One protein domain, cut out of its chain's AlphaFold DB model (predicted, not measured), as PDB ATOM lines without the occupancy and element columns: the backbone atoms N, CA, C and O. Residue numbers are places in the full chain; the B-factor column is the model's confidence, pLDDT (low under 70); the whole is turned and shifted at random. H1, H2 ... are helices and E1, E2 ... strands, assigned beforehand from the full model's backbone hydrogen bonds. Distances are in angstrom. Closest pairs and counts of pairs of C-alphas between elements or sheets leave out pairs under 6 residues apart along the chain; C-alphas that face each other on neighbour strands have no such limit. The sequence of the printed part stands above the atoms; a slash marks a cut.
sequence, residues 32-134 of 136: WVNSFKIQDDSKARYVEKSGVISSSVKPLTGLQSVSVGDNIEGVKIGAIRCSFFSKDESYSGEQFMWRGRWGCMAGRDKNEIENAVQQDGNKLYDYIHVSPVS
ATOM      1  N   TRP A  32      -6.798  35.833 100.527       98.12
ATOM      2  CA  TRP A  32      -7.251  35.019  99.407       98.12
ATOM      3  C   TRP A  32      -6.114  34.901  98.402       98.12
ATOM      4  O   TRP A  32      -5.649  35.915  97.879       98.12
ATOM      5  N   VAL A  33      -5.658  33.680  98.150       98.12
ATOM      6  CA  VAL A  33      -4.514  33.409  97.270       98.12
ATOM      7  C   VAL A  33      -4.930  32.517  96.106       98.12
ATOM      8  O   VAL A  33      -5.902  31.772  96.198       98.12
ATOM      9  N   ASN A  34      -4.190  32.588  95.001       98.31
ATOM     10  CA  ASN A  34      -4.421  31.704  93.854       98.31
ATOM     11  C   ASN A  34      -3.656  30.387  93.978       98.31
ATOM     12  O   ASN A  34      -4.069  29.386  93.401       98.31
ATOM     13  N   SER A  35      -2.543  30.384  94.708       98.06
ATOM     14  CA  SER A  35      -1.756  29.188  94.974       98.06
ATOM     15  C   SER A  35      -0.823  29.391  96.163       98.06
ATOM     16  O   SER A  35      -0.545  30.521  96.569       98.06
ATOM     17  N   PHE A  36      -0.332  28.285  96.717       97.44
ATOM     18  CA  PHE A  36       0.775  28.270  97.668       97.44
ATOM     19  C   PHE A  36       1.560  26.962  97.547       97.44
ATOM     20  O   PHE A  36       1.037  25.926  97.127       97.44
ATOM     21  N   LYS A  37       2.840  27.010  97.922       96.81
ATOM     22  CA  LYS A  37       3.674  25.812  98.051       96.81
ATOM     23  C   LYS A  37       3.476  25.198  99.428       96.81
ATOM     24  O   LYS A  37       3.297  25.923 100.405       96.81
ATOM     25  N   ILE A  38       3.545  23.881  99.496       95.38
ATOM     26  CA  ILE A  38       3.513  23.115 100.739       95.38
ATOM     27  C   ILE A  38       4.959  22.970 101.212       95.38
ATOM     28  O   ILE A  38       5.833  22.617 100.421       95.38
ATOM     29  N   GLN A  39       5.226  23.331 102.467       92.94
ATOM     30  CA  GLN A  39       6.548  23.173 103.072       92.94
ATOM     31  C   GLN A  39       6.695  21.755 103.633       92.94
ATOM     32  O   GLN A  39       5.704  21.078 103.890       92.94
ATOM     33  N   ASP A  40       7.928  21.320 103.877       91.62
ATOM     34  CA  ASP A  40       8.206  19.964 104.369       91.62
ATOM     35  C   ASP A  40       7.582  19.678 105.748       91.62
ATOM     36  O   ASP A  40       7.299  18.529 106.082       91.62
ATOM     37  N   ASP A  41       7.340  20.721 106.547       92.00
ATOM     38  CA  ASP A  41       6.690  20.632 107.856       92.00
ATOM     39  C   ASP A  41       5.171  20.891 107.815       92.00
ATOM     40  O   ASP A  41       4.495  20.819 108.847       92.00
ATOM     41  N   SER A  42       4.620  21.164 106.629       92.94
ATOM     42  CA  SER A  42       3.186  21.315 106.397       92.94
ATOM     43  C   SER A  42       2.463  19.972 106.468       92.94
ATOM     44  O   SER A  42       2.852  18.985 105.849       92.94
ATOM     45  N   LYS A  43       1.324  19.948 107.162       93.31
ATOM     46  CA  LYS A  43       0.391  18.821 107.163       93.31
ATOM     47  C   LYS A  43      -0.785  19.150 106.247       93.31
ATOM     48  O   LYS A  43      -1.643  19.951 106.612       93.31
ATOM     49  N   ALA A  44      -0.837  18.517 105.077       95.62
ATOM     50  CA  ALA A  44      -1.991  18.582 104.184       95.62
ATOM     51  C   ALA A  44      -3.023  17.510 104.556       95.62
ATOM     52  O   ALA A  44      -2.678  16.355 104.827       95.62
ATOM     53  N   ARG A  45      -4.299  17.888 104.599       95.88
ATOM     54  CA  ARG A  45      -5.413  17.014 104.976       95.88
ATOM     55  C   ARG A  45      -6.623  17.301 104.100       95.88
ATOM     56  O   ARG A  45      -6.933  18.458 103.839       95.88
ATOM     57  N   TYR A  46      -7.322  16.252 103.700       96.50
ATOM     58  CA  TYR A  46      -8.691  16.336 103.221       96.50
ATOM     59  C   TYR A  46      -9.622  16.280 104.430       96.50
ATOM     60  O   TYR A  46      -9.498  15.382 105.270       96.50
ATOM     61  N   VAL A  47     -10.514  17.256 104.538       95.06
ATOM     62  CA  VAL A  47     -11.557  17.313 105.557       95.06
ATOM     63  C   VAL A  47     -12.881  17.076 104.858       95.06
ATOM     64  O   VAL A  47     -13.283  17.868 104.009       95.06
ATOM     65  N   GLU A  48     -13.534  15.979 105.218       94.44
ATOM     66  CA  GLU A  48     -14.851  15.636 104.704       94.44
ATOM     67  C   GLU A  48     -15.923  16.443 105.438       94.44
ATOM     68  O   GLU A  48     -15.854  16.656 106.657       94.44
ATOM     69  N   LYS A  49     -16.952  16.845 104.698       93.50
ATOM     70  CA  LYS A  49     -18.228  17.292 105.234       93.50
ATOM     71  C   LYS A  49     -18.713  16.294 106.283       93.50
ATOM     72  O   LYS A  49     -18.697  15.081 106.078       93.50
ATOM     73  N   SER A  50     -19.219  16.804 107.397       89.31
ATOM     74  CA  SER A  50     -19.822  15.959 108.417       89.31
ATOM     75  C   SER A  50     -21.022  15.200 107.860       89.31
ATOM     76  O   SER A  50     -21.973  15.787 107.330       89.31
ATOM     77  N   GLY A  51     -21.000  13.882 108.034       83.19
ATOM     78  CA  GLY A  51     -22.182  13.048 107.891       83.19
ATOM     79  C   GLY A  51     -23.067  13.098 109.138       83.19
ATOM     80  O   GLY A  51     -22.834  13.852 110.078       83.19
ATOM     81  N   VAL A  52     -24.071  12.221 109.171       70.44
ATOM     82  CA  VAL A  52     -25.004  12.074 110.308       70.44
ATOM     83  C   VAL A  52     -24.297  11.590 111.589       70.44
ATOM     84  O   VAL A  52     -24.826  11.760 112.680       70.44
ATOM     85  N   ILE A  53     -23.112  10.977 111.462       64.69
ATOM     86  CA  ILE A  53     -22.441  10.243 112.547       64.69
ATOM     87  C   ILE A  53     -21.079  10.863 112.910       64.69
ATOM     88  O   ILE A  53     -20.755  10.958 114.090       64.69
ATOM     89  N   SER A  54     -20.290  11.315 111.927       71.50
ATOM     90  CA  SER A  54     -19.048  12.080 112.132       71.50
ATOM     91  C   SER A  54     -18.509  12.655 110.809       71.50
ATOM     92  O   SER A  54     -18.980  12.294 109.728       71.50
ATOM     93  N   SER A  55     -17.529  13.560 110.898       78.75
ATOM     94  CA  SER A  55     -16.674  13.997 109.782       78.75
ATOM     95  C   SER A  55     -15.368  13.198 109.756       78.75
ATOM     96  O   SER A  55     -14.761  12.993 110.811       78.75
ATOM     97  N   SER A  56     -14.896  12.813 108.571       87.06
ATOM     98  CA  SER A  56     -13.581  12.190 108.382       87.06
ATOM     99  C   SER A  56     -12.496  13.232 108.097       87.06
ATOM    100  O   SER A  56     -12.729  14.226 107.411       87.06
ATOM    101  N   VAL A  57     -11.281  12.990 108.595       91.38
ATOM    102  CA  VAL A  57     -10.087  13.768 108.239       91.38
ATOM    103  C   VAL A  57      -9.020  12.800 107.743       91.38
ATOM    104  O   VAL A  57      -8.549  11.946 108.496       91.38
ATOM    105  N   LYS A  58      -8.618  12.942 106.480       93.31
ATOM    106  CA  LYS A  58      -7.648  12.065 105.811       93.31
ATOM    107  C   LYS A  58      -6.349  12.829 105.528       93.31
ATOM    108  O   LYS A  58      -6.408  13.902 104.928       93.31
ATOM    109  N   PRO A  59      -5.168  12.319 105.919       94.12
ATOM    110  CA  PRO A  59      -3.900  12.936 105.540       94.12
ATOM    111  C   PRO A  59      -3.671  12.825 104.027       94.12
ATOM    112  O   PRO A  59      -3.967  11.794 103.421       94.12
ATOM    113  N   LEU A  60      -3.108  13.875 103.434       94.31
ATOM    114  CA  LEU A  60      -2.698  13.904 102.032       94.31
ATOM    115  C   LEU A  60      -1.181  13.852 101.955       94.31
ATOM    116  O   LEU A  60      -0.491  14.616 102.628       94.31
ATOM    117  N   THR A  61      -0.663  12.950 101.131       92.38
ATOM    118  CA  THR A  61       0.774  12.745 100.945       92.38
ATOM    119  C   THR A  61       1.176  13.064  99.508       92.38
ATOM    120  O   THR A  61       0.367  12.983  98.588       92.38
ATOM    121  N   GLY A  62       2.430  13.475  99.310       91.62
ATOM    122  CA  GLY A  62       2.989  13.747  97.978       91.62
ATOM    123  C   GLY A  62       2.550  15.062  97.320       91.62
ATOM    124  O   GLY A  62       3.035  15.383  96.239       91.62
ATOM    125  N   LEU A  63       1.675  15.843  97.958       94.38
ATOM    126  CA  LEU A  63       1.289  17.171  97.485       94.38
ATOM    127  C   LEU A  63       2.427  18.185  97.705       94.38
ATOM    128  O   LEU A  63       2.901  18.353  98.826       94.38
ATOM    129  N   GLN A  64       2.825  18.895  96.646       96.31
ATOM    130  CA  GLN A  64       3.874  19.931  96.693       96.31
ATOM    131  C   GLN A  64       3.315  21.362  96.694       96.31
ATOM    132  O   GLN A  64       3.973  22.305  97.139       96.31
ATOM    133  N   SER A  65       2.101  21.546  96.187       97.19
ATOM    134  CA  SER A  65       1.410  22.831  96.119       97.19
ATOM    135  C   SER A  65      -0.096  22.620  96.049       97.19
ATOM    136  O   SER A  65      -0.550  21.529  95.704       97.19
ATOM    137  N   VAL A  66      -0.852  23.679  96.326       97.94
ATOM    138  CA  VAL A  66      -2.292  23.763  96.054       97.94
ATOM    139  C   VAL A  66      -2.545  25.037  95.264       97.94
ATOM    140  O   VAL A  66      -2.056  26.104  95.648       97.94
ATOM    141  N   SER A  67      -3.304  24.929  94.181       98.50
ATOM    142  CA  SER A  67      -3.664  26.033  93.295       98.50
ATOM    143  C   SER A  67      -5.152  26.018  92.956       98.50
ATOM    144  O   SER A  67      -5.793  24.971  92.877       98.50
ATOM    145  N   VAL A  68      -5.712  27.199  92.707       98.50
ATOM    146  CA  VAL A  68      -7.031  27.335  92.085       98.50
ATOM    147  C   VAL A  68      -6.992  26.683  90.700       98.50
ATOM    148  O   VAL A  68      -6.111  26.968  89.893       98.50
ATOM    149  N   GLY A  69      -7.961  25.812  90.432       98.19
ATOM    150  CA  GLY A  69      -8.034  24.962  89.245       98.19
ATOM    151  C   GLY A  69      -7.658  23.502  89.504       98.19
ATOM    152  O   GLY A  69      -8.064  22.647  88.715       98.19
ATOM    153  N   ASP A  70      -6.961  23.203  90.605       98.25
ATOM    154  CA  ASP A  70      -6.597  21.831  90.963       98.25
ATOM    155  C   ASP A  70      -7.837  20.982  91.282       98.25
ATOM    156  O   ASP A  70      -8.902  21.486  91.653       98.25
ATOM    157  N   ASN A  71      -7.688  19.663  91.168       97.81
ATOM    158  CA  ASN A  71      -8.658  18.693  91.665       97.81
ATOM    159  C   ASN A  71      -7.956  17.739  92.635       97.81
ATOM    160  O   ASN A  71      -7.096  16.962  92.218       97.81
ATOM    161  N   ILE A  72      -8.299  17.819  93.920       97.12
ATOM    162  CA  ILE A  72      -7.620  17.105  95.010       97.12
ATOM    163  C   ILE A  72      -8.674  16.312  95.779       97.12
ATOM    164  O   ILE A  72      -9.608  16.902  96.312       97.12
ATOM    165  N   GLU A  73      -8.544  14.979  95.815       94.81
ATOM    166  CA  GLU A  73      -9.528  14.070  96.445       94.81
ATOM    167  C   GLU A  73     -10.987  14.348  96.013       94.81
ATOM    168  O   GLU A  73     -11.921  14.210  96.791       94.81
ATOM    169  N   GLY A  74     -11.200  14.770  94.759       94.00
ATOM    170  CA  GLY A  74     -12.531  15.090  94.226       94.00
ATOM    171  C   GLY A  74     -13.020  16.518  94.502       94.00
ATOM    172  O   GLY A  74     -14.052  16.923  93.957       94.00
ATOM    173  N   VAL A  75     -12.280  17.316  95.276       96.38
ATOM    174  CA  VAL A  75     -12.552  18.745  95.470       96.38
ATOM    175  C   VAL A  75     -11.902  19.536  94.338       96.38
ATOM    176  O   VAL A  75     -10.679  19.638  94.249       96.38
ATOM    177  N   LYS A  76     -12.727  20.142  93.479       98.00
ATOM    178  CA  LYS A  76     -12.267  21.117  92.482       98.00
ATOM    179  C   LYS A  76     -11.994  22.450  93.173       98.00
ATOM    180  O   LYS A  76     -12.943  23.118  93.568       98.00
ATOM    181  N   ILE A  77     -10.733  22.843  93.296       98.50
ATOM    182  CA  ILE A  77     -10.324  24.052  94.012       98.50
ATOM    183  C   ILE A  77     -10.696  25.292  93.196       98.50
ATOM    184  O   ILE A  77     -10.143  25.528  92.125       98.50
ATOM    185  N   GLY A  78     -11.623  26.105  93.695       98.44
ATOM    186  CA  GLY A  78     -11.978  27.403  93.113       98.44
ATOM    187  C   GLY A  78     -11.637  28.595  94.005       98.44
ATOM    188  O   GLY A  78     -11.604  29.723  93.517       98.44
ATOM    189  N   ALA A  79     -11.338  28.371  95.287       98.56
ATOM    190  CA  ALA A  79     -10.857  29.417  96.182       98.56
ATOM    191  C   ALA A  79      -9.936  28.865  97.276       98.56
ATOM    192  O   ALA A  79     -10.097  27.730  97.725       98.56
ATOM    193  N   ILE A  80      -8.993  29.701  97.720       98.62
ATOM    194  CA  ILE A  80      -8.067  29.406  98.816       98.62
ATOM    195  C   ILE A  80      -8.049  30.601  99.769       98.62
ATOM    196  O   ILE A  80      -7.697  31.709  99.358       98.62
ATOM    197  N   ARG A  81      -8.398  30.371 101.036       98.38
ATOM    198  CA  ARG A  81      -8.284  31.348 102.129       98.38
ATOM    199  C   ARG A  81      -7.198  30.892 103.084       98.38
ATOM    200  O   ARG A  81      -7.205  29.743 103.509       98.38
ATOM    201  N   CYS A  82      -6.305  31.795 103.447       97.56
ATOM    202  CA  CYS A  82      -5.273  31.549 104.436       97.56
ATOM    203  C   CYS A  82      -5.449  32.498 105.616       97.56
ATOM    204  O   CYS A  82      -5.555  33.710 105.419       97.56
ATOM    205  N   SER A  83      -5.427  31.937 106.820       96.12
ATOM    206  CA  SER A  83      -5.568  32.647 108.090       96.12
ATOM    207  C   SER A  83      -4.260  32.609 108.866       96.12
ATOM    208  O   SER A  83      -3.563  31.596 108.860       96.12
ATOM    209  N   PHE A  84      -3.900  33.727 109.489       95.19
ATOM    210  CA  PHE A  84      -2.646  33.868 110.221       95.19
ATOM    211  C   PHE A  84      -2.784  33.369 111.658       95.19
ATOM    212  O   PHE A  84      -3.756  33.681 112.340       95.19
ATOM    213  N   PHE A  85      -1.780  32.641 112.130       92.62
ATOM    214  CA  PHE A  85      -1.706  32.162 113.501       92.62
ATOM    215  C   PHE A  85      -0.920  33.159 114.356       92.62
ATOM    216  O   PHE A  85       0.316  33.180 114.341       92.62
ATOM    217  N   SER A  86      -1.634  33.997 115.112       90.25
ATOM    218  CA  SER A  86      -1.038  34.965 116.044       90.25
ATOM    219  C   SER A  86      -0.386  34.302 117.264       90.25
ATOM    220  O   SER A  86       0.514  34.875 117.880       90.25
ATOM    221  N   LYS A  87      -0.754  33.055 117.558       87.88
ATOM    222  CA  LYS A  87      -0.241  32.236 118.663       87.88
ATOM    223  C   LYS A  87       0.054  30.810 118.211       87.88
ATOM    224  O   LYS A  87      -0.222  30.449 117.070       87.88
ATOM    225  N   ASP A  88       0.648  30.017 119.099       84.88
ATOM    226  CA  ASP A  88       0.810  28.587 118.844       84.88
ATOM    227  C   ASP A  88      -0.570  27.944 118.717       84.88
ATOM    228  O   ASP A  88      -1.473  28.213 119.512       84.88
ATOM    229  N   GLU A  89      -0.733  27.117 117.691       80.31
ATOM    230  CA  GLU A  89      -2.030  26.557 117.346       80.31
ATOM    231  C   GLU A  89      -2.242  25.187 117.960       80.31
ATOM    232  O   GLU A  89      -1.297  24.459 118.268       80.31
ATOM    233  N   SER A  90      -3.505  24.804 118.092       75.38
ATOM    234  CA  SER A  90      -3.864  23.443 118.469       75.38
ATOM    235  C   SER A  90      -4.850  22.868 117.470       75.38
ATOM    236  O   SER A  90      -5.848  23.496 117.127       75.38
ATOM    237  N   TYR A  91      -4.584  21.659 116.985       67.94
ATOM    238  CA  TYR A  91      -5.472  20.988 116.045       67.94
ATOM    239  C   TYR A  91      -5.650  19.528 116.443       67.94
ATOM    240  O   TYR A  91      -4.682  18.780 116.556       67.94
ATOM    241  N   SER A  92      -6.906  19.102 116.614       67.19
ATOM    242  CA  SER A  92      -7.259  17.729 117.004       67.19
ATOM    243  C   SER A  92      -6.593  17.257 118.313       67.19
ATOM    244  O   SER A  92      -6.264  16.081 118.447       67.19
ATOM    245  N   GLY A  93      -6.388  18.166 119.272       68.75
ATOM    246  CA  GLY A  93      -5.785  17.861 120.577       68.75
ATOM    247  C   GLY A  93      -4.251  17.879 120.608       68.75
ATOM    248  O   GLY A  93      -3.677  17.755 121.685       68.75
ATOM    249  N   GLU A  94      -3.586  18.077 119.467       71.25
ATOM    250  CA  GLU A  94      -2.139  18.301 119.396       71.25
ATOM    251  C   GLU A  94      -1.840  19.804 119.376       71.25
ATOM    252  O   GLU A  94      -2.517  20.557 118.673       71.25
ATOM    253  N   GLN A  95      -0.826  20.239 120.130       72.25
ATOM    254  CA  GLN A  95      -0.316  21.611 120.095       72.25
ATOM    255  C   GLN A  95       0.853  21.707 119.111       72.25
ATOM    256  O   GLN A  95       1.732  20.844 119.082       72.25
ATOM    257  N   PHE A  96       0.878  22.773 118.319       79.12
ATOM    258  CA  PHE A  96       1.869  23.013 117.286       79.12
ATOM    259  C   PHE A  96       2.476  24.408 117.409       79.12
ATOM    260  O   PHE A  96       1.767  25.405 117.548       79.12
ATOM    261  N   MET A  97       3.799  24.484 117.263       81.94
ATOM    262  CA  MET A  97       4.543  25.747 117.223       81.94
ATOM    263  C   MET A  97       4.400  26.422 115.851       81.94
ATOM    264  O   MET A  97       5.347  26.489 115.067       81.94
ATOM    265  N   TRP A  98       3.184  26.838 115.505       87.56
ATOM    266  CA  TRP A  98       2.859  27.456 114.213       87.56
ATOM    267  C   TRP A  98       2.650  28.967 114.294       87.56
ATOM    268  O   TRP A  98       2.292  29.583 113.287       87.56
ATOM    269  N   ARG A  99       2.913  29.577 115.456       89.81
ATOM    270  CA  ARG A  99       2.866  31.029 115.626       89.81
ATOM    271  C   ARG A  99       3.690  31.735 114.551       89.81
ATOM    272  O   ARG A  99       4.844  31.384 114.303       89.81
ATOM    273  N   GLY A 100       3.108  32.750 113.924       90.50
ATOM    274  CA  GLY A 100       3.756  33.504 112.850       90.50
ATOM    275  C   GLY A 100       3.601  32.891 111.456       90.50
ATOM    276  O   GLY A 100       4.168  33.419 110.498       90.50
ATOM    277  N   ARG A 101       2.848  31.796 111.320       93.69
ATOM    278  CA  ARG A 101       2.579  31.122 110.041       93.69
ATOM    279  C   ARG A 101       1.091  31.132 109.709       93.69
ATOM    280  O   ARG A 101       0.283  31.680 110.448       93.69
ATOM    281  N   TRP A 102       0.740  30.558 108.562       95.88
ATOM    282  CA  TRP A 102      -0.626  30.544 108.048       95.88
ATOM    283  C   TRP A 102      -1.232  29.139 108.081       95.88
ATOM    284  O   TRP A 102      -0.520  28.148 107.948       95.88
ATOM    285  N   GLY A 103      -2.548  29.039 108.204       95.56
ATOM    286  CA  GLY A 103      -3.326  27.847 107.871       95.56
ATOM    287  C   GLY A 103      -4.203  28.151 106.671       95.56
ATOM    288  O   GLY A 103      -4.917  29.150 106.681       95.56
ATOM    289  N   CYS A 104      -4.143  27.325 105.632       97.44
ATOM    290  CA  CYS A 104      -4.906  27.539 104.408       97.44
ATOM    291  C   CYS A 104      -6.021  26.503 104.259       97.44
ATOM    292  O   CYS A 104      -5.796  25.302 104.416       97.44
ATOM    293  N   MET A 105      -7.214  26.978 103.909       98.00
ATOM    294  CA  MET A 105      -8.362  26.181 103.487       98.00
ATOM    295  C   MET A 105      -8.613  26.409 101.996       98.00
ATOM    296  O   MET A 105      -8.737  27.550 101.550       98.00
ATOM    297  N   ALA A 106      -8.688  25.324 101.230       98.31
ATOM    298  CA  ALA A 106      -8.937  25.335  99.794       98.31
ATOM    299  C   ALA A 106     -10.176  24.495  99.457       98.31
ATOM    300  O   ALA A 106     -10.288  23.345  99.879       98.31
ATOM    301  N   GLY A 107     -11.113  25.080  98.716       97.88
ATOM    302  CA  GLY A 107     -12.445  24.516  98.479       97.88
ATOM    303  C   GLY A 107     -13.031  24.998  97.158       97.88
ATOM    304  O   GLY A 107     -12.337  25.648  96.369       97.88
ATOM    305  N   ARG A 108     -14.300  24.669  96.889       97.94
ATOM    306  CA  ARG A 108     -14.910  24.897  95.569       97.94
ATOM    307  C   ARG A 108     -15.083  26.363  95.217       97.94
ATOM    308  O   ARG A 108     -14.901  26.731  94.060       97.94
ATOM    309  N   ASP A 109     -15.408  27.194  96.193       98.06
ATOM    310  CA  ASP A 109     -15.551  28.634  96.025       98.06
ATOM    311  C   ASP A 109     -15.379  29.366  97.363       98.06
ATOM    312  O   ASP A 109     -15.151  28.756  98.412       98.06
ATOM    313  N   LYS A 110     -15.436  30.702  97.319       98.06
ATOM    314  CA  LYS A 110     -15.251  31.538  98.509       98.06
ATOM    315  C   LYS A 110     -16.336  31.304  99.558       98.06
ATOM    316  O   LYS A 110     -16.015  31.259 100.739       98.06
ATOM    317  N   ASN A 111     -17.582  31.122  99.126       97.19
ATOM    318  CA  ASN A 111     -18.716  30.959 100.024       97.19
ATOM    319  C   ASN A 111     -18.630  29.629 100.786       97.19
ATOM    320  O   ASN A 111     -18.864  29.606 101.994       97.19
ATOM    321  N   GLU A 112     -18.254  28.537 100.117       95.88
ATOM    322  CA  GLU A 112     -18.011  27.257 100.791       95.88
ATOM    323  C   GLU A 112     -16.886  27.377 101.824       95.88
ATOM    324  O   GLU A 112     -17.035  26.889 102.938       95.88
ATOM    325  N   ILE A 113     -15.791  28.071 101.495       96.69
ATOM    326  CA  ILE A 113     -14.661  28.248 102.417       96.69
ATOM    327  C   ILE A 113     -15.007  29.128 103.620       96.69
ATOM    328  O   ILE A 113     -14.612  28.818 104.743       96.69
ATOM    329  N   GLU A 114     -15.745  30.215 103.420       96.50
ATOM    330  CA  GLU A 114     -16.163  31.104 104.511       96.50
ATOM    331  C   GLU A 114     -17.101  30.414 105.503       96.50
ATOM    332  O   GLU A 114     -17.049  30.717 106.694       96.50
ATOM    333  N   ASN A 115     -17.894  29.455 105.026       95.56
ATOM    334  CA  ASN A 115     -18.892  28.733 105.812       95.56
ATOM    335  C   ASN A 115     -18.510  27.262 106.065       95.56
ATOM    336  O   ASN A 115     -19.352  26.474 106.493       95.56
ATOM    337  N   ALA A 116     -17.259  26.867 105.797       92.81
ATOM    338  CA  ALA A 116     -16.830  25.468 105.838       92.81
ATOM    339  C   ALA A 116     -17.001  24.839 107.223       92.81
ATOM    340  O   ALA A 116     -17.348  23.662 107.326       92.81
ATOM    341  N   VAL A 117     -16.774  25.624 108.278       91.62
ATOM    342  CA  VAL A 117     -16.849  25.188 109.674       91.62
ATOM    343  C   VAL A 117     -17.837  26.067 110.429       91.62
ATOM    344  O   VAL A 117     -17.659  27.279 110.514       91.62
ATOM    345  N   GLN A 118     -18.866  25.449 110.996       91.25
ATOM    346  CA  GLN A 118     -19.829  26.128 111.858       91.25
ATOM    347  C   GLN A 118     -19.268  26.358 113.268       91.25
ATOM    348  O   GLN A 118     -18.244  25.794 113.654       91.25
ATOM    349  N   GLN A 119     -19.969  27.174 114.059       88.25
ATOM    350  CA  GLN A 119     -19.579  27.501 115.438       88.25
ATOM    351  C   GLN A 119     -19.496  26.270 116.356       88.25
ATOM    352  O   GLN A 119     -18.705  26.255 117.292       88.25
ATOM    353  N   ASP A 120     -20.283  25.231 116.074       86.81
ATOM    354  CA  ASP A 120     -20.275  23.943 116.777       86.81
ATOM    355  C   ASP A 120     -19.181  22.979 116.272       86.81
ATOM    356  O   ASP A 120     -19.077  21.843 116.734       86.81
ATOM    357  N   GLY A 121     -18.357  23.414 115.314       86.94
ATOM    358  CA  GLY A 121     -17.319  22.607 114.685       86.94
ATOM    359  C   GLY A 121     -17.822  21.713 113.550       86.94
ATOM    360  O   GLY A 121     -17.007  20.997 112.956       86.94
ATOM    361  N   ASN A 122     -19.106  21.757 113.197       90.81
ATOM    362  CA  ASN A 122     -19.661  20.970 112.106       90.81
ATOM    363  C   ASN A 122     -19.089  21.412 110.746       90.81
ATOM    364  O   ASN A 122     -19.023  22.608 110.454       90.81
ATOM    365  N   LYS A 123     -18.674  20.456 109.907       93.81
ATOM    366  CA  LYS A 123     -18.096  20.711 108.582       93.81
ATOM    367  C   LYS A 123     -19.194  20.648 107.524       93.81
ATOM    368  O   LYS A 123     -19.771  19.587 107.307       93.81
ATOM    369  N   LEU A 124     -19.522  21.772 106.889       94.31
ATOM    370  CA  LEU A 124     -20.614  21.843 105.903       94.31
ATOM    371  C   LEU A 124     -20.203  21.388 104.501       94.31
ATOM    372  O   LEU A 124     -21.050  20.912 103.739       94.31
ATOM    373  N   TYR A 125     -18.919  21.523 104.186       95.81
ATOM    374  CA  TYR A 125     -18.348  21.274 102.868       95.81
ATOM    375  C   TYR A 125     -17.048  20.487 102.995       95.81
ATOM    376  O   TYR A 125     -16.386  20.547 104.032       95.81
ATOM    377  N   ASP A 126     -16.692  19.782 101.925       96.25
ATOM    378  CA  ASP A 126     -15.384  19.150 101.790       96.25
ATOM    379  C   ASP A 126     -14.339  20.218 101.456       96.25
ATOM    380  O   ASP A 126     -14.578  21.095 100.620       96.25
ATOM    381  N   TYR A 127     -13.163  20.150 102.072       97.31
ATOM    382  CA  TYR A 127     -12.074  21.078 101.771       97.31
ATOM    383  C   TYR A 127     -10.704  20.476 102.060       97.31
ATOM    384  O   TYR A 127     -10.542  19.528 102.831       97.31
ATOM    385  N   ILE A 128      -9.684  21.066 101.444       97.81
ATOM    386  CA  ILE A 128      -8.287  20.773 101.736       97.81
ATOM    387  C   ILE A 128      -7.811  21.762 102.791       97.81
ATOM    388  O   ILE A 128      -7.876  22.973 102.589       97.81
ATOM    389  N   HIS A 129      -7.319  21.251 103.911       96.75
ATOM    390  CA  HIS A 129      -6.673  22.042 104.946       96.75
ATOM    391  C   HIS A 129      -5.173  21.782 104.923       96.75
ATOM    392  O   HIS A 129      -4.740  20.629 104.962       96.75
ATOM    393  N   VAL A 130      -4.374  22.842 104.886       96.31
ATOM    394  CA  VAL A 130      -2.919  22.740 104.976       96.31
ATOM    395  C   VAL A 130      -2.414  23.698 106.035       96.31
ATOM    396  O   VAL A 130      -2.652  24.903 105.962       96.31
ATOM    397  N   SER A 131      -1.682  23.161 107.002       95.00
ATOM    398  CA  SER A 131      -1.048  23.961 108.041       95.00
ATOM    399  C   SER A 131       0.230  23.293 108.561       95.00
ATOM    400  O   SER A 131       0.272  22.066 108.680       95.00
ATOM    401  N   PRO A 132       1.265  24.073 108.897       94.69
ATOM    402  CA  PRO A 132       1.384  25.510 108.657       94.69
ATOM    403  C   PRO A 132       1.776  25.790 107.194       94.69
ATOM    404  O   PRO A 132       2.258  24.905 106.494       94.69
ATOM    405  N   VAL A 133       1.587  27.023 106.735       94.81
ATOM    406  CA  VAL A 133       1.924  27.518 105.396       94.81
ATOM    407  C   VAL A 133       2.712  28.821 105.521       94.81
ATOM    408  O   VAL A 133       2.428  29.662 106.375       94.81
ATOM    409  N   SER A 134       3.718  28.994 104.670       93.00
ATOM    410  CA  SER A 134       4.425  30.260 104.478       93.00
ATOM    411  C   SER A 134       3.961  30.897 103.173       93.00
ATOM    412  O   SER A 134       4.201  30.358 102.094       93.00
TER     413      SER A 134
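What this domain is: This is residues 32 to 134 of the 136 residues of an uncharacterized protein of Rhizobium esperanzae (UniProt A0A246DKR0). A strongly twisted slab of five antiparallel strands, E3, E2, E9, E8 and E5 in that order across it, forms the middle, with the small two-strand ribbon E1 and E4 over one face and the hairpin E6 and E7 set off from it on the opposite side. The short helix H1 packs by the edge strand E5, and the long stretch 115 to 126 leads from it back to E9. The printed part has 103 residues, with the order E1 E2 E3 E4 E5 E6 E7 E8 H1 E9, one named helix and nine named strands. The class is mostly strand, though named elements hold only 44 of the residues. The whole is compact, with a radius of gyration of the C-alphas of 12.9 A and spans of 34 by 31 by 24 A.

Where its parts are: In the largest sheet, E3 is residues 57 to 59, E2 residues 43 to 47 with 12.1 A from first to last C-alpha, E9 residues 127 to 133 with 15.8 A, E8 residues 102 to 107 with 16.4 A, and E5 residues 79 to 84 with 16.9 A. E9 ends with C-alpha 133 at (1.924, 27.518, 105.396). H1 is residues 110 to 114. E1, residues 35 to 37, begins with C-alpha 35 at (-1.756, 29.188, 94.974); E4 is residues 65 to 67. E6 is residues 89 to 91 and E7 residues 94 to 96.

How they stand to each other: The large sheet is only just strongly twisted, its C-alphas lying up to 4.4 A off the best plane. E9 and E8 are antiparallel at 163 degrees, with N 106 and O 128 at 2.8 A. E8 and E5 have N 83 and O 103 at 2.8 A. E2 and E9 have N 45 and O 129 at 2.8 A. E2 and E3 form a hairpin, with N 46 and O 58 at 2.8 A. H1 is on this sheet at a height of 6.9 A and only just over E5, on which 3 of its 5 C-alphas fall; the closest C-alphas, of Ala 79 and Lys 110, are 5.4 A apart. In H1 every O i to N i+4 pair is within hydrogen-bond range. E1 and E4 are antiparallel, with N 36 and O 66 at 3.0 A. The closest C-alphas of E4 and E8, of Val 66 and Ala 106, are 7.8 A apart. The hairpin E6 and E7, with N 96 and O 89 at 2.8 A, is apart from E2, E8 and E9.

The domain as a whole: The C-alphas farthest apart, of Val 52 and Gly 100, are 36.0 A apart. The printed part has no cut. The links E4 to E5 and H1 to E9 are long. Mean pLDDT of the printed part is 92.0; residue 53 and residues 91 to 93 are under 70.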